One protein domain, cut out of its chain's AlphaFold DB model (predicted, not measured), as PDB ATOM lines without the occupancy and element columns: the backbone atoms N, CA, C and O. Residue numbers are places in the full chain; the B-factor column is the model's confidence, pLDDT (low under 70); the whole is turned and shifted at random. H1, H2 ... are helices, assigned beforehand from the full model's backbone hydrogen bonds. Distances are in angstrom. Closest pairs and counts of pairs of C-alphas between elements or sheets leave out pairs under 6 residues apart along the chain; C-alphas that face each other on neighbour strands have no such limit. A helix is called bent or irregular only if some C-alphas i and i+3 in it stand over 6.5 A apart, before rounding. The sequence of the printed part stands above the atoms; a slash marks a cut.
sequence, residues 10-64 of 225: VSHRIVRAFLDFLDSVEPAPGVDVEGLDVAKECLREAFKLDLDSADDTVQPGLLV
ATOM      1  N   VAL A  10     -13.535  35.561 -20.454       89.44
ATOM      2  CA  VAL A  10     -13.624  36.997 -20.150       89.44
ATOM      3  C   VAL A  10     -15.082  37.438 -20.030       89.44
ATOM      4  O   VAL A  10     -15.428  38.112 -19.063       89.44
ATOM      5  N   SER A  11     -15.945  37.024 -20.963       91.50
ATOM      6  CA  SER A  11     -17.384  37.305 -20.893       91.50
ATOM      7  C   SER A  11     -18.013  36.709 -19.640       91.50
ATOM      8  O   SER A  11     -18.728  37.411 -18.930       91.50
ATOM      9  N   HIS A  12     -17.690  35.454 -19.314       90.75
ATOM     10  CA  HIS A  12     -18.195  34.812 -18.101       90.75
ATOM     11  C   HIS A  12     -17.779  35.575 -16.839       90.75
ATOM     12  O   HIS A  12     -18.609  35.818 -15.967       90.75
ATOM     13  N   ARG A  13     -16.517  36.016 -16.744       89.06
ATOM     14  CA  ARG A  13     -16.030  36.818 -15.609       89.06
ATOM     15  C   ARG A  13     -16.762  38.150 -15.468       89.06
ATOM     16  O   ARG A  13     -17.106  38.524 -14.352       89.06
ATOM     17  N   ILE A  14     -17.022  38.843 -16.577       90.94
ATOM     18  CA  ILE A  14     -17.764  40.113 -16.566       90.94
ATOM     19  C   ILE A  14     -19.194  39.891 -16.068       90.94
ATOM     20  O   ILE A  14     -19.647  40.603 -15.177       90.94
ATOM     21  N   VAL A  15     -19.891  38.886 -16.602       93.31
ATOM     22  CA  VAL A  15     -21.280  38.610 -16.213       93.31
ATOM     23  C   VAL A  15     -21.368  38.145 -14.765       93.31
ATOM     24  O   VAL A  15     -22.230  38.623 -14.036       93.31
ATOM     25  N   ARG A  16     -20.442  37.301 -14.295       90.94
ATOM     26  CA  ARG A  16     -20.368  36.920 -12.875       90.94
ATOM     27  C   ARG A  16     -20.121  38.126 -11.962       90.94
ATOM     28  O   ARG A  16     -20.772  38.221 -10.931       90.94
ATOM     29  N   ALA A  17     -19.252  39.066 -12.346       92.12
ATOM     30  CA  ALA A  17     -19.041  40.309 -11.592       92.12
ATOM     31  C   ALA A  17     -20.298  41.192 -11.541       92.12
ATOM     32  O   ALA A  17     -20.532  41.888 -10.557       92.12
ATOM     33  N   PHE A  18     -21.101  41.173 -12.606       93.75
ATOM     34  CA  PHE A  18     -22.369  41.889 -12.651       93.75
ATOM     35  C   PHE A  18     -23.435  41.213 -11.781       93.75
ATOM     36  O   PHE A  18     -24.105  41.895 -11.017       93.75
ATOM     37  N   LEU A  19     -23.550  39.883 -11.837       92.69
ATOM     38  CA  LEU A  19     -24.452  39.113 -10.974       92.69
ATOM     39  C   LEU A  19     -24.107  39.294  -9.486       92.69
ATOM     40  O   LEU A  19     -25.008  39.568  -8.703       92.69
ATOM     41  N   ASP A  20     -22.819  39.249  -9.121       92.25
ATOM     42  CA  ASP A  20     -22.334  39.555  -7.762       92.25
ATOM     43  C   ASP A  20     -22.774  40.955  -7.302       92.25
ATOM     44  O   ASP A  20     -23.282  41.127  -6.197       92.25
ATOM     45  N   PHE A  21     -22.664  41.954  -8.183       94.19
ATOM     46  CA  PHE A  21     -23.177  43.291  -7.901       94.19
ATOM     47  C   PHE A  21     -24.695  43.287  -7.673       94.19
ATOM     48  O   PHE A  21     -25.140  43.837  -6.667       94.19
ATOM     49  N   LEU A  22     -25.479  42.646  -8.548       92.62
ATOM     50  CA  LEU A  22     -26.941  42.583  -8.414       92.62
ATOM     51  C   LEU A  22     -27.403  41.849  -7.147       92.62
ATOM     52  O   LEU A  22     -28.473  42.153  -6.629       92.62
ATOM     53  N   ASP A  23     -26.622  40.890  -6.654       90.31
ATOM     54  CA  ASP A  23     -26.899  40.191  -5.395       90.31
ATOM     55  C   ASP A  23     -26.476  41.016  -4.164       90.31
ATOM     56  O   ASP A  23     -26.996  40.806  -3.070       90.31
ATOM     57  N   SER A  24     -25.567  41.982  -4.336       90.31
ATOM     58  CA  SER A  24     -25.081  42.856  -3.259       90.31
ATOM     59  C   SER A  24     -25.906  44.131  -3.037       90.31
ATOM     60  O   SER A  24     -25.719  44.800  -2.019       90.31
ATOM     61  N   VAL A  25     -26.772  44.506  -3.985       90.12
ATOM     62  CA  VAL A  25     -27.541  45.758  -3.927       90.12
ATOM     63  C   VAL A  25     -28.930  45.558  -3.342       90.12
ATOM     64  O   VAL A  25     -29.635  44.605  -3.664       90.12
ATOM     65  N   GLU A  26     -29.354  46.519  -2.527       92.19
ATOM     66  CA  GLU A  26     -30.740  46.616  -2.082       92.19
ATOM     67  C   GLU A  26     -31.560  47.403  -3.120       92.19
ATOM     68  O   GLU A  26     -31.175  48.522  -3.483       92.19
ATOM     69  N   PRO A  27     -32.682  46.853  -3.618       91.25
ATOM     70  CA  PRO A  27     -33.566  47.572  -4.528       91.25
ATOM     71  C   PRO A  27     -34.132  48.842  -3.881       91.25
ATOM     72  O   PRO A  27     -34.567  48.835  -2.728       91.25
ATOM     73  N   ALA A  28     -34.166  49.940  -4.637       92.00
ATOM     74  CA  ALA A  28     -34.792  51.179  -4.184       92.00
ATOM     75  C   ALA A  28     -36.329  51.033  -4.073       92.00
ATOM     76  O   ALA A  28     -36.918  50.163  -4.724       92.00
ATOM     77  N   PRO A  29     -37.017  51.895  -3.296       91.75
ATOM     78  CA  PRO A  29     -38.476  51.867  -3.211       91.75
ATOM     79  C   PRO A  29     -39.134  52.001  -4.591       91.75
ATOM     80  O   PRO A  29     -38.826  52.928  -5.339       91.75
ATOM     81  N   GLY A  30     -40.053  51.088  -4.913       90.44
ATOM     82  CA  GLY A  30     -40.762  51.063  -6.199       90.44
ATOM     83  C   GLY A  30     -40.039  50.324  -7.331       90.44
ATOM     84  O   GLY A  30     -40.558  50.297  -8.443       90.44
ATOM     85  N   VAL A  31     -38.874  49.718  -7.075       92.38
ATOM     86  CA  VAL A  31     -38.200  48.841  -8.044       92.38
ATOM     87  C   VAL A  31     -38.898  47.483  -8.111       92.38
ATOM     88  O   VAL A  31     -39.243  46.895  -7.085       92.38
ATOM     89  N   ASP A  32     -39.065  46.974  -9.331       93.00
ATOM     90  CA  ASP A  32     -39.536  45.618  -9.596       93.00
ATOM     91  C   ASP A  32     -38.448  44.588  -9.239       93.00
ATOM     92  O   ASP A  32     -37.493  44.366  -9.987       93.00
ATOM     93  N   VAL A  33     -38.581  43.992  -8.052       93.12
ATOM     94  CA  VAL A  33     -37.654  42.968  -7.545       93.12
ATOM     95  C   VAL A  33     -37.760  41.680  -8.364       93.12
ATOM     96  O   VAL A  33     -36.745  41.037  -8.617       93.12
ATOM     97  N   GLU A  34     -38.959  41.336  -8.835       92.12
ATOM     98  CA  GLU A  34     -39.174  40.152  -9.669       92.12
ATOM     99  C   GLU A  34     -38.482  40.328 -11.024       92.12
ATOM    100  O   GLU A  34     -37.724  39.460 -11.454       92.12
ATOM    101  N   GLY A  35     -38.637  41.496 -11.651       94.12
ATOM    102  CA  GLY A  35     -37.924  41.846 -12.878       94.12
ATOM    103  C   GLY A  35     -36.400  41.808 -12.723       94.12
ATOM    104  O   GLY A  35     -35.692  41.386 -13.643       94.12
ATOM    105  N   LEU A  36     -35.879  42.191 -11.553       93.00
ATOM    106  CA  LEU A  36     -34.453  42.077 -11.250       93.00
ATOM    107  C   LEU A  36     -33.998  40.612 -11.193       93.00
ATOM    108  O   LEU A  36     -32.948  40.276 -11.746       93.00
ATOM    109  N   ASP A  37     -34.783  39.735 -10.571       92.62
ATOM    110  CA  ASP A  37     -34.475  38.306 -10.503       92.62
ATOM    111  C   ASP A  37     -34.565  37.631 -11.879       92.62
ATOM    112  O   ASP A  37     -33.668  36.859 -12.241       92.62
ATOM    113  N   VAL A  38     -35.545  38.011 -12.705       95.44
ATOM    114  CA  VAL A  38     -35.645  37.568 -14.107       95.44
ATOM    115  C   VAL A  38     -34.407  37.989 -14.900       95.44
ATOM    116  O   VAL A  38     -33.828  37.179 -15.626       95.44
ATOM    117  N   ALA A  39     -33.931  39.228 -14.737       95.50
ATOM    118  CA  ALA A  39     -32.719  39.690 -15.413       95.50
ATOM    119  C   ALA A  39     -31.484  38.856 -15.026       95.50
ATOM    120  O   ALA A  39     -30.668  38.519 -15.893       95.50
ATOM    121  N   LYS A  40     -31.355  38.474 -13.746       94.19
ATOM    122  CA  LYS A  40     -30.278  37.580 -13.289       94.19
ATOM    123  C   LYS A  40     -30.371  36.210 -13.962       94.19
ATOM    124  O   LYS A  40     -29.349  35.675 -14.388       94.19
ATOM    125  N   GLU A  41     -31.569  35.641 -14.070       94.44
ATOM    126  CA  GLU A  41     -31.788  34.350 -14.729       94.44
ATOM    127  C   GLU A  41     -31.461  34.407 -16.227       94.44
ATOM    128  O   GLU A  41     -30.674  33.588 -16.707       94.44
ATOM    129  N   CYS A  42     -31.929  35.439 -16.938       95.81
ATOM    130  CA  CYS A  42     -31.600  35.653 -18.349       95.81
ATOM    131  C   CYS A  42     -30.085  35.727 -18.589       95.81
ATOM    132  O   CYS A  42     -29.580  35.167 -19.561       95.81
ATOM    133  N   LEU A  43     -29.340  36.403 -17.709       94.94
ATOM    134  CA  LEU A  43     -27.882  36.486 -17.806       94.94
ATOM    135  C   LEU A  43     -27.207  35.131 -17.564       94.94
ATOM    136  O   LEU A  43     -26.271  34.783 -18.287       94.94
ATOM    137  N   ARG A  44     -27.673  34.352 -16.580       93.00
ATOM    138  CA  ARG A  44     -27.147  33.000 -16.328       93.00
ATOM    139  C   ARG A  44     -27.385  32.082 -17.522       93.00
ATOM    140  O   ARG A  44     -26.459  31.386 -17.936       93.00
ATOM    141  N   GLU A  45     -28.576  32.128 -18.110       93.38
ATOM    142  CA  GLU A  45     -28.942  31.303 -19.260       93.38
ATOM    143  C   GLU A  45     -28.183  31.713 -20.531       93.38
ATOM    144  O   GLU A  45     -27.534  30.879 -21.168       93.38
ATOM    145  N   ALA A  46     -28.191  33.004 -20.881       94.50
ATOM    146  CA  ALA A  46     -27.572  33.508 -22.110       94.50
ATOM    147  C   ALA A  46     -26.058  33.236 -22.175       94.50
ATOM    148  O   ALA A  46     -25.504  33.036 -23.262       94.50
ATOM    149  N   PHE A  47     -25.398  33.206 -21.015       93.12
ATOM    150  CA  PHE A  47     -23.967  32.940 -20.881       93.12
ATOM    151  C   PHE A  47     -23.654  31.522 -20.390       93.12
ATOM    152  O   PHE A  47     -22.485  31.202 -20.214       93.12
ATOM    153  N   LYS A  48     -24.663  30.655 -20.208       91.00
ATOM    154  CA  LYS A  48     -24.497  29.259 -19.761       91.00
ATOM    155  C   LYS A  48     -23.600  29.140 -18.523       91.00
ATOM    156  O   LYS A  48     -22.650  28.359 -18.493       91.00
ATOM    157  N   LEU A  49     -23.863  29.982 -17.525       87.25
ATOM    158  CA  LEU A  49     -23.073  30.027 -16.300       87.25
ATOM    159  C   LEU A  49     -23.560  28.945 -15.334       87.25
ATOM    160  O   LEU A  49     -24.534  29.148 -14.611       87.25
ATOM    161  N   ASP A  50     -22.865  27.809 -15.312       74.50
ATOM    162  CA  ASP A  50     -23.102  26.763 -14.318       74.50
ATOM    163  C   ASP A  50     -22.678  27.255 -12.922       74.50
ATOM    164  O   ASP A  50     -21.572  27.772 -12.739       74.50
ATOM    165  N   LEU A  51     -23.558  27.081 -11.929       62.66
ATOM    166  CA  LEU A  51     -23.356  27.517 -10.538       62.66
ATOM    167  C   LEU A  51     -22.148  26.841  -9.852       62.66
ATOM    168  O   LEU A  51     -21.632  27.378  -8.876       62.66
ATOM    169  N   ASP A  52     -21.657  25.719 -10.391       56.22
ATOM    170  CA  ASP A  52     -20.687  24.832  -9.732       56.22
ATOM    171  C   ASP A  52     -19.276  24.829 -10.354       56.22
ATOM    172  O   ASP A  52     -18.421  24.032  -9.952       56.22
ATOM    173  N   SER A  53     -18.966  25.703 -11.323       57.03
ATOM    174  CA  SER A  53     -17.596  25.768 -11.855       57.03
ATOM    175  C   SER A  53     -16.669  26.464 -10.845       57.03
ATOM    176  O   SER A  53     -16.536  27.688 -10.846       57.03
ATOM    177  N   ALA A  54     -16.012  25.679  -9.991       53.56
ATOM    178  CA  ALA A  54     -15.113  26.124  -8.919       53.56
ATOM    179  C   ALA A  54     -13.844  26.889  -9.375       53.56
ATOM    180  O   ALA A  54     -12.988  27.181  -8.545       53.56
ATOM    181  N   ASP A  55     -13.703  27.208 -10.665       53.94
ATOM    182  CA  ASP A  55     -12.452  27.696 -11.269       53.94
ATOM    183  C   ASP A  55     -12.482  29.181 -11.698       53.94
ATOM    184  O   ASP A  55     -11.547  29.684 -12.310       53.94
ATOM    185  N   ASP A  56     -13.544  29.925 -11.368       57.50
ATOM    186  CA  ASP A  56     -13.667  31.354 -11.704       57.50
ATOM    187  C   ASP A  56     -14.342  32.147 -10.568       57.50
ATOM    188  O   ASP A  56     -15.379  32.797 -10.740       57.50
ATOM    189  N   THR A  57     -13.759  32.106  -9.371       64.12
ATOM    190  CA  THR A  57     -14.197  32.952  -8.256       64.12
ATOM    191  C   THR A  57     -13.911  34.416  -8.598       64.12
ATOM    192  O   THR A  57     -12.767  34.871  -8.560       64.12
ATOM    193  N   VAL A  58     -14.945  35.168  -8.973       69.81
ATOM    194  CA  VAL A  58     -14.836  36.622  -9.116       69.81
ATOM    195  C   VAL A  58     -14.695  37.226  -7.721       69.81
ATOM    196  O   VAL A  58     -15.385  36.820  -6.789       69.81
ATOM    197  N   GLN A  59     -13.772  38.176  -7.560       77.38
ATOM    198  CA  GLN A  59     -13.610  38.895  -6.302       77.38
ATOM    199  C   GLN A  59     -14.911  39.654  -5.970       77.38
ATOM    200  O   GLN A  59     -15.336  40.464  -6.798       77.38
ATOM    201  N   PRO A  60     -15.506  39.455  -4.779       80.81
ATOM    202  CA  PRO A  60     -16.717  40.168  -4.388       80.81
ATOM    203  C   PRO A  60     -16.532  41.685  -4.473       80.81
ATOM    204  O   PRO A  60     -15.505  42.225  -4.042       80.81
ATOM    205  N   GLY A  61     -17.510  42.380  -5.048       83.50
ATOM    206  CA  GLY A  61     -17.498  43.835  -5.192       83.50
ATOM    207  C   GLY A  61     -16.499  44.373  -6.223       83.50
ATOM    208  O   GLY A  61     -16.206  45.572  -6.215       83.50
ATOM    209  N   LEU A  62     -15.970  43.532  -7.125       88.50
ATOM    210  CA  LEU A  62     -15.043  43.952  -8.186       88.50
ATOM    211  C   LEU A  62     -15.604  45.121  -9.009       88.50
ATOM    212  O   LEU A  62     -14.903  46.109  -9.229       88.50
ATOM    213  N   LEU A  63     -16.869  45.027  -9.432       90.50
ATOM    214  CA  LEU A  63     -17.500  46.048 -10.269       90.50
ATOM    215  C   LEU A  63     -17.631  47.382  -9.521       90.50
ATOM    216  O   LEU A  63     -17.229  48.422 -10.035       90.50
ATOM    217  N   VAL A  64     -18.092  47.336  -8.268       89.19
ATOM    218  CA  VAL A  64     -18.208  48.516  -7.395       89.19
ATOM    219  C   VAL A  64     -16.850  49.193  -7.209       89.19
ATOM    220  O   VAL A  64     -16.749  50.417  -7.266       89.19
TER     221      VAL A  64
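AT A GLANCE: This is residues 10 to 64 of the 225 residues of the protein "Small glutamine-rich tetratricopeptide repeat-containing protein 2" of Rhizophora mucronata (UniProt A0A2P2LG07). Two helices of similar length, H1 and H2, run side by side in opposite directions with a narrow meeting place, and after H2 a long tail, residues 47 to 64, swings round the end where H1 begins and folds back past H1 on the side away from H2. Residues 28 to 35, of which 33 to 35 belong to H2, stick out at one end, and residues 50 to 55 stick out on the tail. The printed part has 55 residues with two named helices, H1 then H2, and no named strand; the class is all helix. It is only just compact, close to loose, with a radius of gyration of the C-alphas of 11.8 A, and elongated, spanning 37 by 23 by 17 A.

HOW THE PARTS SIT: H1, residues 10 to 24, is the longest helix by residues. H2, residues 33 to 46, only just touches it, with 3 pairs of C-alphas within 8 A. The closest C-alphas are those of Leu 19 and Lys 40, 6.5 A apart, and H2 touches H1 with residues 40 to 43 alone. Their lines stand at a shallow tilt of 17 degrees, opposite ways, with the centres 12.0 A apart. H1 and H2 form a helical hairpin. In both H1 and H2 every O i to N i+4 pair is within hydrogen-bond range.

IN THESE COORDINATES: H1 begins at C-alpha 10, (-13.624, 36.997, -20.150), and measures 21.2 A from first to last C-alpha, ending at Ser 24, (-25.081, 42.856, -3.259). H2 measures 20.1 A from Val 33 to Ala 46, whose C-alpha is at (-27.572, 33.508, -22.110). Neither helix is bent.

THE WHOLE: The two C-alphas farthest apart are those of Gly 30 and Asp 55, 37.1 A. Without the stretches that stand free, the body has 41 residues and spans 23 by 23 by 11 A. The link from H1 to H2, 8 residues, is short. The printed part has no cut. The mean pLDDT of the printed part is 86.4, and residues 51 to 58 are under 70.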